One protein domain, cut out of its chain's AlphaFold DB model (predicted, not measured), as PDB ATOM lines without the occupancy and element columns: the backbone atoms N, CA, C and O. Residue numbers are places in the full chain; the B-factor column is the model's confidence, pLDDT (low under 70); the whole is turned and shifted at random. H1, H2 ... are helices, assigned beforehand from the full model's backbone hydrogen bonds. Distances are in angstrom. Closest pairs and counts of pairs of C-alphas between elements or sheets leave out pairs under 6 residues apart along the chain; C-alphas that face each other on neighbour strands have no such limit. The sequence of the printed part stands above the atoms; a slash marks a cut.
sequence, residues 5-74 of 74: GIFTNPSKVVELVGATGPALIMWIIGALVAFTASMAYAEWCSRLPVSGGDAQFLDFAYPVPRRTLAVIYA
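What this domain is: This is residues 5 to 74 of the 74 residues of an uncharacterized protein of Allomyces macrogynus (strain ATCC 38327) (UniProt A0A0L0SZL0). Picture a wide bracket: the long helix H2 is its bar, and a short arm folds over at each end to the same side, H1 at the first end and the pair H3 and H4 at the other. Between the arms the middle of H2, residues 28 to 40, stands free. The printed part has 70 residues with four named helices, in the order H1, H2, H3, H4, and no named strand; the class is all helix. The whole is extended, with a radius of gyration of the C-alphas of 17.6 A, and spans 48 by 24 by 20 A, only just elongated.

Where its parts are: Start at Gly 5 and find C-alpha 9 at (3.493, -16.540, -43.369), where H1 begins; it covers residues 9 to 17, 12.3 A long. H2, residues 20 to 47, runs from C-alpha 20 at (-4.540, -11.162, -52.292) to C-alpha 47 at (-4.668, -9.223, -11.052), 41.3 A. Next comes H3, residues 54 to 61, 10.6 A. H4, residues 68 to 72, 6.3 A, ends at C-alpha 72, (5.030, -29.548, -18.125).

How they stand to each other: Look first at Val 14 and Ala 23, whose C-alphas, 5.5 A apart, are the closest of H1 and H2. These helices touch only at the corner by their tight link, H2 with residues 20 to 23 alone, at a steep tilt of 62 degrees, opposite ways. At the far end, H2 and H3 are close but not clearly touching: their closest C-alphas, Trp 44 and Phe 57, are 7.8 A apart. Their tilt is steep, 64 degrees, the same way. H3 and H4 touch, closest at the C-alphas of Ala 55 and Ala 70, 5.2 A. H1 is apart from H3 and H4, and H2 from H4. In H1, H2, H3 and H4 every O i to N i+4 pair is within hydrogen-bond range.

The domain as a whole: The two C-alphas farthest apart, Gly 21 and Arg 66, are 48.2 A apart. The printed part has no cut, and no link is long. Residues 61 to 66 stand free. The model's mean pLDDT is 86.8 over the printed part; look for values under 70 at residues 65 to 67, 70, and 73 to 74.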
ATOM      1  N   GLY A   5       8.375 -14.546 -38.583       89.88
ATOM      2  CA  GLY A   5       7.182 -15.099 -39.227       89.88
ATOM      3  C   GLY A   5       6.610 -14.231 -40.356       89.88
ATOM      4  O   GLY A   5       5.926 -14.764 -41.229       89.88
ATOM      5  N   ILE A   6       6.930 -12.930 -40.407       91.94
ATOM      6  CA  ILE A   6       6.521 -12.051 -41.516       91.94
ATOM      7  C   ILE A   6       7.131 -12.461 -42.865       91.94
ATOM      8  O   ILE A   6       6.544 -12.172 -43.897       91.94
ATOM      9  N   PHE A   7       8.259 -13.173 -42.882       91.94
ATOM     10  CA  PHE A   7       8.881 -13.644 -44.125       91.94
ATOM     11  C   PHE A   7       8.335 -14.998 -44.594       91.94
ATOM     12  O   PHE A   7       8.496 -15.358 -45.756       91.94
ATOM     13  N   THR A   8       7.685 -15.757 -43.707       92.88
ATOM     14  CA  THR A   8       7.217 -17.125 -43.997       92.88
ATOM     15  C   THR A   8       5.705 -17.204 -44.188       92.88
ATOM     16  O   THR A   8       5.215 -17.997 -44.990       92.88
ATOM     17  N   ASN A   9       4.944 -16.402 -43.447       92.06
ATOM     18  CA  ASN A   9       3.493 -16.540 -43.369       92.06
ATOM     19  C   ASN A   9       2.700 -15.867 -44.503       92.06
ATOM     20  O   ASN A   9       1.666 -16.430 -44.859       92.06
ATOM     21  N   PRO A  10       3.115 -14.737 -45.119       90.88
ATOM     22  CA  PRO A  10       2.306 -14.089 -46.156       90.88
ATOM     23  C   PRO A  10       1.980 -15.006 -47.336       90.88
ATOM     24  O   PRO A  10       0.823 -15.072 -47.744       90.88
ATOM     25  N   SER A  11       2.965 -15.767 -47.824       90.62
ATOM     26  CA  SER A  11       2.771 -16.707 -48.932       90.62
ATOM     27  C   SER A  11       1.733 -17.778 -48.590       90.62
ATOM     28  O   SER A  11       0.836 -18.033 -49.386       90.62
ATOM     29  N   LYS A  12       1.786 -18.327 -47.368       93.06
ATOM     30  CA  LYS A  12       0.821 -19.327 -46.886       93.06
ATOM     31  C   LYS A  12      -0.589 -18.758 -46.750       93.06
ATOM     32  O   LYS A  12      -1.556 -19.427 -47.083       93.06
ATOM     33  N   VAL A  13      -0.721 -17.526 -46.255       93.75
ATOM     34  CA  VAL A  13      -2.036 -16.885 -46.094       93.75
ATOM     35  C   VAL A  13      -2.691 -16.663 -47.456       93.75
ATOM     36  O   VAL A  13      -3.873 -16.951 -47.611       93.75
ATOM     37  N   VAL A  14      -1.934 -16.202 -48.456       94.50
ATOM     38  CA  VAL A  14      -2.463 -16.023 -49.817       94.50
ATOM     39  C   VAL A  14      -2.816 -17.368 -50.457       94.50
ATOM     40  O   VAL A  14      -3.869 -17.465 -51.080       94.50
ATOM     41  N   GLU A  15      -1.997 -18.404 -50.266       93.88
ATOM     42  CA  GLU A  15      -2.265 -19.760 -50.770       93.88
ATOM     43  C   GLU A  15      -3.560 -20.353 -50.191       93.88
ATOM     44  O   GLU A  15      -4.377 -20.887 -50.934       93.88
ATOM     45  N   LEU A  16      -3.790 -20.201 -48.884       94.06
ATOM     46  CA  LEU A  16      -4.988 -20.718 -48.211       94.06
ATOM     47  C   LEU A  16      -6.264 -19.943 -48.562       94.06
ATOM     48  O   LEU A  16      -7.350 -20.517 -48.595       94.06
ATOM     49  N   VAL A  17      -6.148 -18.634 -48.786       93.62
ATOM     50  CA  VAL A  17      -7.288 -17.751 -49.075       93.62
ATOM     51  C   VAL A  17      -7.607 -17.702 -50.576       93.62
ATOM     52  O   VAL A  17      -8.733 -17.393 -50.960       93.62
ATOM     53  N   GLY A  18      -6.629 -17.994 -51.436       90.25
ATOM     54  CA  GLY A  18      -6.767 -18.023 -52.894       90.25
ATOM     55  C   GLY A  18      -6.775 -16.648 -53.575       90.25
ATOM     56  O   GLY A  18      -6.836 -16.581 -54.801       90.25
ATOM     57  N   ALA A  19      -6.705 -15.545 -52.820       90.62
ATOM     58  CA  ALA A  19      -6.684 -14.187 -53.363       90.62
ATOM     59  C   ALA A  19      -5.982 -13.179 -52.434       90.62
ATOM     60  O   ALA A  19      -6.092 -13.247 -51.209       90.62
ATOM     61  N   THR A  20      -5.319 -12.179 -53.025       90.31
ATOM     62  CA  THR A  20      -4.540 -11.162 -52.292       90.31
ATOM     63  C   THR A  20      -5.411 -10.202 -51.476       90.31
ATOM     64  O   THR A  20      -5.059  -9.857 -50.351       90.31
ATOM     65  N   GLY A  21      -6.558  -9.772 -52.012       91.56
ATOM     66  CA  GLY A  21      -7.453  -8.826 -51.332       91.56
ATOM     67  C   GLY A  21      -7.983  -9.358 -49.992       91.56
ATOM     68  O   GLY A  21      -7.755  -8.730 -48.958       91.56
ATOM     69  N   PRO A  22      -8.625 -10.540 -49.965       92.38
ATOM     70  CA  PRO A  22      -9.109 -11.127 -48.719       92.38
ATOM     71  C   PRO A  22      -7.968 -11.549 -47.779       92.38
ATOM     72  O   PRO A  22      -8.134 -11.481 -46.563       92.38
ATOM     73  N   ALA A  23      -6.783 -11.894 -48.299       93.31
ATOM     74  CA  ALA A  23      -5.609 -12.168 -47.466       93.31
ATOM     75  C   ALA A  23      -5.192 -10.949 -46.620       93.31
ATOM     76  O   ALA A  23      -4.861 -11.105 -45.446       93.31
ATOM     77  N   LEU A  24      -5.264  -9.728 -47.165       93.75
ATOM     78  CA  LEU A  24      -4.999  -8.500 -46.400       93.75
ATOM     79  C   LEU A  24      -6.047  -8.258 -45.303       93.75
ATOM     80  O   LEU A  24      -5.701  -7.821 -44.208       93.75
ATOM     81  N   ILE A  25      -7.314  -8.595 -45.557       95.12
ATOM     82  CA  ILE A  25      -8.381  -8.505 -44.547       95.12
ATOM     83  C   ILE A  25      -8.105  -9.478 -43.392       95.12
ATOM     84  O   ILE A  25      -8.248  -9.104 -42.228       95.12
ATOM     85  N   MET A  26      -7.632 -10.693 -43.687       94.56
ATOM     86  CA  MET A  26      -7.258 -11.676 -42.661       94.56
ATOM     87  C   MET A  26      -6.139 -11.168 -41.744       94.56
ATOM     88  O   MET A  26      -6.178 -11.420 -40.541       94.56
ATOM     89  N   TRP A  27      -5.183 -10.395 -42.270       93.69
ATOM     90  CA  TRP A  27      -4.159  -9.741 -41.446       93.69
ATOM     91  C   TRP A  27      -4.748  -8.713 -40.477       93.69
ATOM     92  O   TRP A  27      -4.346  -8.674 -39.313       93.69
ATOM     93  N   ILE A  28      -5.721  -7.915 -40.923       96.00
ATOM     94  CA  ILE A  28      -6.403  -6.935 -40.064       96.00
ATOM     95  C   ILE A  28      -7.195  -7.647 -38.963       96.00
ATOM     96  O   ILE A  28      -7.101  -7.275 -37.795       96.00
ATOM     97  N   ILE A  29      -7.928  -8.708 -39.311       96.38
ATOM     98  CA  ILE A  29      -8.666  -9.522 -38.336       96.38
ATOM     99  C   ILE A  29      -7.696 -10.134 -37.318       96.38
ATOM    100  O   ILE A  29      -7.924 -10.029 -36.115       96.38
ATOM    101  N   GLY A  30      -6.581 -10.707 -37.779       94.38
ATOM    102  CA  GLY A  30      -5.542 -11.253 -36.908       94.38
ATOM    103  C   GLY A  30      -4.965 -10.208 -35.950       94.38
ATOM    104  O   GLY A  30      -4.772 -10.502 -34.770       94.38
ATOM    105  N   ALA A  31      -4.758  -8.974 -36.417       95.06
ATOM    106  CA  ALA A  31      -4.302  -7.872 -35.575       95.06
ATOM    107  C   ALA A  31      -5.326  -7.505 -34.485       95.06
ATOM    108  O   ALA A  31      -4.940  -7.310 -33.332       95.06
ATOM    109  N   LEU A  32      -6.622  -7.463 -34.810       97.69
ATOM    110  CA  LEU A  32      -7.688  -7.188 -33.836       97.69
ATOM    111  C   LEU A  32      -7.807  -8.294 -32.778       97.69
ATOM    112  O   LEU A  32      -7.923  -8.009 -31.583       97.69
ATOM    113  N   VAL A  33      -7.730  -9.559 -33.197       97.19
ATOM    114  CA  VAL A  33      -7.734 -10.707 -32.277       97.19
ATOM    115  C   VAL A  33      -6.508 -10.665 -31.360       97.19
ATOM    116  O   VAL A  33      -6.640 -10.813 -30.149       97.19
ATOM    117  N   ALA A  34      -5.319 -10.388 -31.901       96.00
ATOM    118  CA  ALA A  34      -4.105 -10.267 -31.095       96.00
ATOM    119  C   ALA A  34      -4.183  -9.101 -30.096       96.00
ATOM    120  O   ALA A  34      -3.755  -9.236 -28.950       96.00
ATOM    121  N   PHE A  35      -4.757  -7.967 -30.504       96.56
ATOM    122  CA  PHE A  35      -4.927  -6.804 -29.638       96.56
ATOM    123  C   PHE A  35      -5.872  -7.104 -28.470       96.56
ATOM    124  O   PHE A  35      -5.511  -6.887 -27.314       96.56
ATOM    125  N   THR A  36      -7.041  -7.680 -28.743       97.38
ATOM    126  CA  THR A  36      -8.004  -8.055 -27.693       97.38
ATOM    127  C   THR A  36      -7.430  -9.103 -26.739       97.38
ATOM    128  O   THR A  36      -7.523  -8.929 -25.523       97.38
ATOM    129  N   ALA A  37      -6.742 -10.124 -27.261       94.94
ATOM    130  CA  ALA A  37      -6.038 -11.110 -26.445       94.94
ATOM    131  C   ALA A  37      -4.967 -10.463 -25.549       94.94
ATOM    132  O   ALA A  37      -4.875 -10.793 -24.369       94.94
ATOM    133  N   SER A  38      -4.199  -9.497 -26.070       95.31
ATOM    134  CA  SER A  38      -3.185  -8.791 -25.276       95.31
ATOM    135  C   SER A  38      -3.782  -7.966 -24.138       95.31
ATOM    136  O   SER A  38      -3.200  -7.922 -23.057       95.31
ATOM    137  N   MET A  39      -4.951  -7.351 -24.343       96.25
ATOM    138  CA  MET A  39      -5.619  -6.588 -23.288       96.25
ATOM    139  C   MET A  39      -6.157  -7.511 -22.191       96.25
ATOM    140  O   MET A  39      -5.944  -7.234 -21.013       96.25
ATOM    141  N   ALA A  40      -6.777  -8.634 -22.564       93.62
ATOM    142  CA  ALA A  40      -7.232  -9.641 -21.606       93.62
ATOM    143  C   ALA A  40      -6.058 -10.232 -20.803       93.62
ATOM    144  O   ALA A  40      -6.145 -10.398 -19.586       93.62
ATOM    145  N   TYR A  41      -4.931 -10.490 -21.468       91.31
ATOM    146  CA  TYR A  41      -3.715 -10.959 -20.811       91.31
ATOM    147  C   TYR A  41      -3.130  -9.902 -19.859       91.31
ATOM    148  O   TYR A  41      -2.761 -10.221 -18.732       91.31
ATOM    149  N   ALA A  42      -3.115  -8.625 -20.252       92.25
ATOM    150  CA  ALA A  42      -2.677  -7.531 -19.383       92.25
ATOM    151  C   ALA A  42      -3.549  -7.393 -18.120       92.25
ATOM    152  O   ALA A  42      -3.036  -7.094 -17.036       92.25
ATOM    153  N   GLU A  43      -4.853  -7.650 -18.234       93.25
ATOM    154  CA  GLU A  43      -5.775  -7.681 -17.098       93.25
ATOM    155  C   GLU A  43      -5.429  -8.817 -16.120       93.25
ATOM    156  O   GLU A  43      -5.386  -8.604 -14.906       93.25
ATOM    157  N   TRP A  44      -5.109 -10.006 -16.641       89.25
ATOM    158  CA  TRP A  44      -4.649 -11.146 -15.841       89.25
ATOM    159  C   TRP A  44      -3.322 -10.870 -15.133       89.25
ATOM    160  O   TRP A  44      -3.234 -11.065 -13.920       89.25
ATOM    161  N   CYS A  45      -2.332 -10.327 -15.846       88.25
ATOM    162  CA  CYS A  45      -1.046  -9.930 -15.267       88.25
ATOM    163  C   CYS A  45      -1.200  -8.901 -14.142       88.25
ATOM    164  O   CYS A  45      -0.469  -8.944 -13.156       88.25
ATOM    165  N   SER A  46      -2.161  -7.986 -14.277       88.31
ATOM    166  CA  SER A  46      -2.427  -6.965 -13.259       88.31
ATOM    167  C   SER A  46      -3.127  -7.538 -12.022       88.31
ATOM    168  O   SER A  46      -2.893  -7.058 -10.915       88.31
ATOM    169  N   ARG A  47      -3.981  -8.561 -12.180       88.94
ATOM    170  CA  ARG A  47      -4.668  -9.223 -11.052       88.94
ATOM    171  C   ARG A  47      -3.786 -10.205 -10.289       88.94
ATOM    172  O   ARG A  47      -3.973 -10.372  -9.088       88.94
ATOM    173  N   LEU A  48      -2.859 -10.862 -10.976       86.81
ATOM    174  CA  LEU A  48      -1.985 -11.896 -10.423       86.81
ATOM    175  C   LEU A  48      -0.519 -11.496 -10.651       86.81
ATOM    176  O   LEU A  48       0.117 -12.023 -11.563       86.81
ATOM    177  N   PRO A  49       0.040 -10.575  -9.838       81.81
ATOM    178  CA  PRO A  49       1.412 -10.093  -9.990       81.81
ATOM    179  C   PRO A  49       2.413 -11.101  -9.405       81.81
ATOM    180  O   PRO A  49       3.110 -10.830  -8.428       81.81
ATOM    181  N   VAL A  50       2.446 -12.303  -9.975       81.62
ATOM    182  CA  VAL A  50       3.275 -13.421  -9.523       81.62
ATOM    183  C   VAL A  50       4.365 -13.731 -10.553       81.62
ATOM    184  O   VAL A  50       4.175 -13.590 -11.761       81.62
ATOM    185  N   SER A  51       5.561 -14.080 -10.074       77.06
ATOM    186  CA  SER A  51       6.709 -14.389 -10.931       77.06
ATOM    187  C   SER A  51       6.674 -15.852 -11.372       77.06
ATOM    188  O   SER A  51       6.761 -16.750 -10.535       77.06
ATOM    189  N   GLY A  52       6.600 -16.091 -12.682       79.25
ATOM    190  CA  GLY A  52       6.565 -17.449 -13.239       79.25
ATOM    191  C   GLY A  52       5.962 -17.580 -14.640       79.25
ATOM    192  O   GLY A  52       5.914 -18.687 -15.167       79.25
ATOM    193  N   GLY A  53       5.519 -16.477 -15.255       81.62
ATOM    194  CA  GLY A  53       4.945 -16.493 -16.603       81.62
ATOM    195  C   GLY A  53       3.618 -17.255 -16.673       81.62
ATOM    196  O   GLY A  53       2.913 -17.400 -15.673       81.62
ATOM    197  N   ASP A  54       3.292 -17.767 -17.860       83.44
ATOM    198  CA  ASP A  54       1.987 -18.380 -18.154       83.44
ATOM    199  C   ASP A  54       1.668 -19.603 -17.292       83.44
ATOM    200  O   ASP A  54       0.506 -19.843 -16.959       83.44
ATOM    201  N   ALA A  55       2.696 -20.346 -16.873       82.81
ATOM    202  CA  ALA A  55       2.539 -21.521 -16.024       82.81
ATOM    203  C   ALA A  55       1.840 -21.186 -14.697       82.81
ATOM    204  O   ALA A  55       1.030 -21.974 -14.213       82.81
ATOM    205  N   GLN A  56       2.087 -20.000 -14.129       81.44
ATOM    206  CA  GLN A  56       1.416 -19.583 -12.898       81.44
ATOM    207  C   GLN A  56      -0.029 -19.142 -13.112       81.44
ATOM    208  O   GLN A  56      -0.866 -19.405 -12.248       81.44
ATOM    209  N   PHE A  57      -0.350 -18.523 -14.250       84.62
ATOM    210  CA  PHE A  57      -1.747 -18.233 -14.590       84.62
ATOM    211  C   PHE A  57      -2.548 -19.524 -14.746       84.62
ATOM    212  O   PHE A  57      -3.667 -19.633 -14.246       84.62
ATOM    213  N   LEU A  58      -1.943 -20.525 -15.381       83.25
ATOM    214  CA  LEU A  58      -2.525 -21.845 -15.574       83.25
ATOM    215  C   LEU A  58      -2.696 -22.612 -14.255       83.25
ATOM    216  O   LEU A  58      -3.781 -23.132 -14.008       83.25
ATOM    217  N   ASP A  59      -1.689 -22.626 -13.377       82.44
ATOM    218  CA  ASP A  59      -1.792 -23.237 -12.040       82.44
ATOM    219  C   ASP A  59      -2.839 -22.532 -11.152       82.44
ATOM    220  O   ASP A  59      -3.483 -23.177 -10.321       82.44
ATOM    221  N   PHE A  60      -3.036 -21.216 -11.317       82.38
ATOM    222  CA  PHE A  60      -4.092 -20.475 -10.620       82.38
ATOM    223  C   PHE A  60      -5.488 -20.834 -11.146       82.38
ATOM    224  O   PHE A  60      -6.412 -21.035 -10.357       82.38
ATOM    225  N   ALA A  61      -5.645 -20.936 -12.469       84.50
ATOM    226  CA  ALA A  61      -6.911 -21.290 -13.107       84.50
ATOM    227  C   ALA A  61      -7.305 -22.759 -12.872       84.50
ATOM    228  O   ALA A  61      -8.485 -23.065 -12.700       84.50
ATOM    229  N   TYR A  62      -6.319 -23.659 -12.839       83.00
ATOM    230  CA  TYR A  62      -6.498 -25.103 -12.697       83.00
ATOM    231  C   TYR A  62      -5.756 -25.628 -11.458       83.00
ATOM    232  O   TYR A  62      -4.667 -26.193 -11.560       83.00
ATOM    233  N   PRO A  63      -6.352 -25.496 -10.259       73.25
ATOM    234  CA  PRO A  63      -5.667 -25.782  -9.000       73.25
ATOM    235  C   PRO A  63      -5.472 -27.277  -8.689       73.25
ATOM    236  O   PRO A  63      -4.835 -27.600  -7.682       73.25
ATOM    237  N   VAL A  64      -6.026 -28.206  -9.481       79.06
ATOM    238  CA  VAL A  64      -5.952 -29.652  -9.203       79.06
ATOM    239  C   VAL A  64      -5.668 -30.441 -10.486       79.06
ATOM    240  O   VAL A  64      -6.449 -30.319 -11.429       79.06
ATOM    241  N   PRO A  65      -4.630 -31.302 -10.522       69.88
ATOM    242  CA  PRO A  65      -3.593 -31.539  -9.507       69.88
ATOM    243  C   PRO A  65      -2.547 -30.409  -9.428       69.88
ATOM    244  O   PRO A  65      -1.998 -29.972 -10.441       69.88
ATOM    245  N   ARG A  66      -2.247 -29.962  -8.198       62.50
ATOM    246  CA  ARG A  66      -1.355 -28.822  -7.911       62.50
ATOM    247  C   ARG A  66       0.031 -29.005  -8.551       62.50
ATOM    248  O   ARG A  66       0.686 -30.007  -8.278       62.50
ATOM    249  N   ARG A  67       0.494 -27.993  -9.303       65.25
ATOM    250  CA  ARG A  67       1.837 -27.865  -9.918       65.25
ATOM    251  C   ARG A  67       2.168 -28.807 -11.080       65.25
ATOM    252  O   ARG A  67       3.338 -28.968 -11.413       65.25
ATOM    253  N   THR A  68       1.186 -29.431 -11.723       72.25
ATOM    254  CA  THR A  68       1.474 -30.225 -12.932       72.25
ATOM    255  C   THR A  68       1.851 -29.349 -14.122       72.25
ATOM    256  O   THR A  68       2.780 -29.683 -14.853       72.25
ATOM    257  N   LEU A  69       1.193 -28.201 -14.281       70.69
ATOM    258  CA  LEU A  69       1.425 -27.311 -15.417       70.69
ATOM    259  C   LEU A  69       2.796 -26.637 -15.297       70.69
ATOM    260  O   LEU A  69       3.532 -26.594 -16.276       70.69
ATOM    261  N   ALA A  70       3.224 -26.268 -14.088       67.56
ATOM    262  CA  ALA A  70       4.595 -25.815 -13.847       67.56
ATOM    263  C   ALA A  70       5.678 -26.840 -14.247       67.56
ATOM    264  O   ALA A  70       6.746 -26.430 -14.678       67.56
ATOM    265  N   VAL A  71       5.426 -28.151 -14.126       70.69
ATOM    266  CA  VAL A  71       6.384 -29.202 -14.533       70.69
ATOM    267  C   VAL A  71       6.352 -29.450 -16.042       70.69
ATOM    268  O   VAL A  71       7.386 -29.737 -16.631       70.69
ATOM    269  N   ILE A  72       5.183 -29.345 -16.675       74.00
ATOM    270  CA  ILE A  72       5.030 -29.548 -18.125       74.00
ATOM    271  C   ILE A  72       5.654 -28.391 -18.923       74.00
ATOM    272  O   ILE A  72       6.143 -28.612 -20.028       74.00
ATOM    273  N   TYR A  73       5.622 -27.174 -18.374       66.06
ATOM    274  CA  TYR A  73       6.136 -25.958 -19.014       66.06
ATOM    275  C   TYR A  73       7.562 -25.556 -18.573       66.06
ATOM    276  O   TYR A  73       8.035 -24.508 -19.013       66.06
ATOM    277  N   ALA A  74       8.224 -26.343 -17.713       60.97
ATOM    278  CA  ALA A  74       9.622 -26.143 -17.301       60.97
ATOM    279  C   ALA A  74      10.605 -26.793 -18.284       60.97
ATOM    280  O   ALA A  74      11.658 -26.166 -18.540       60.97
TER     281      ALA A  74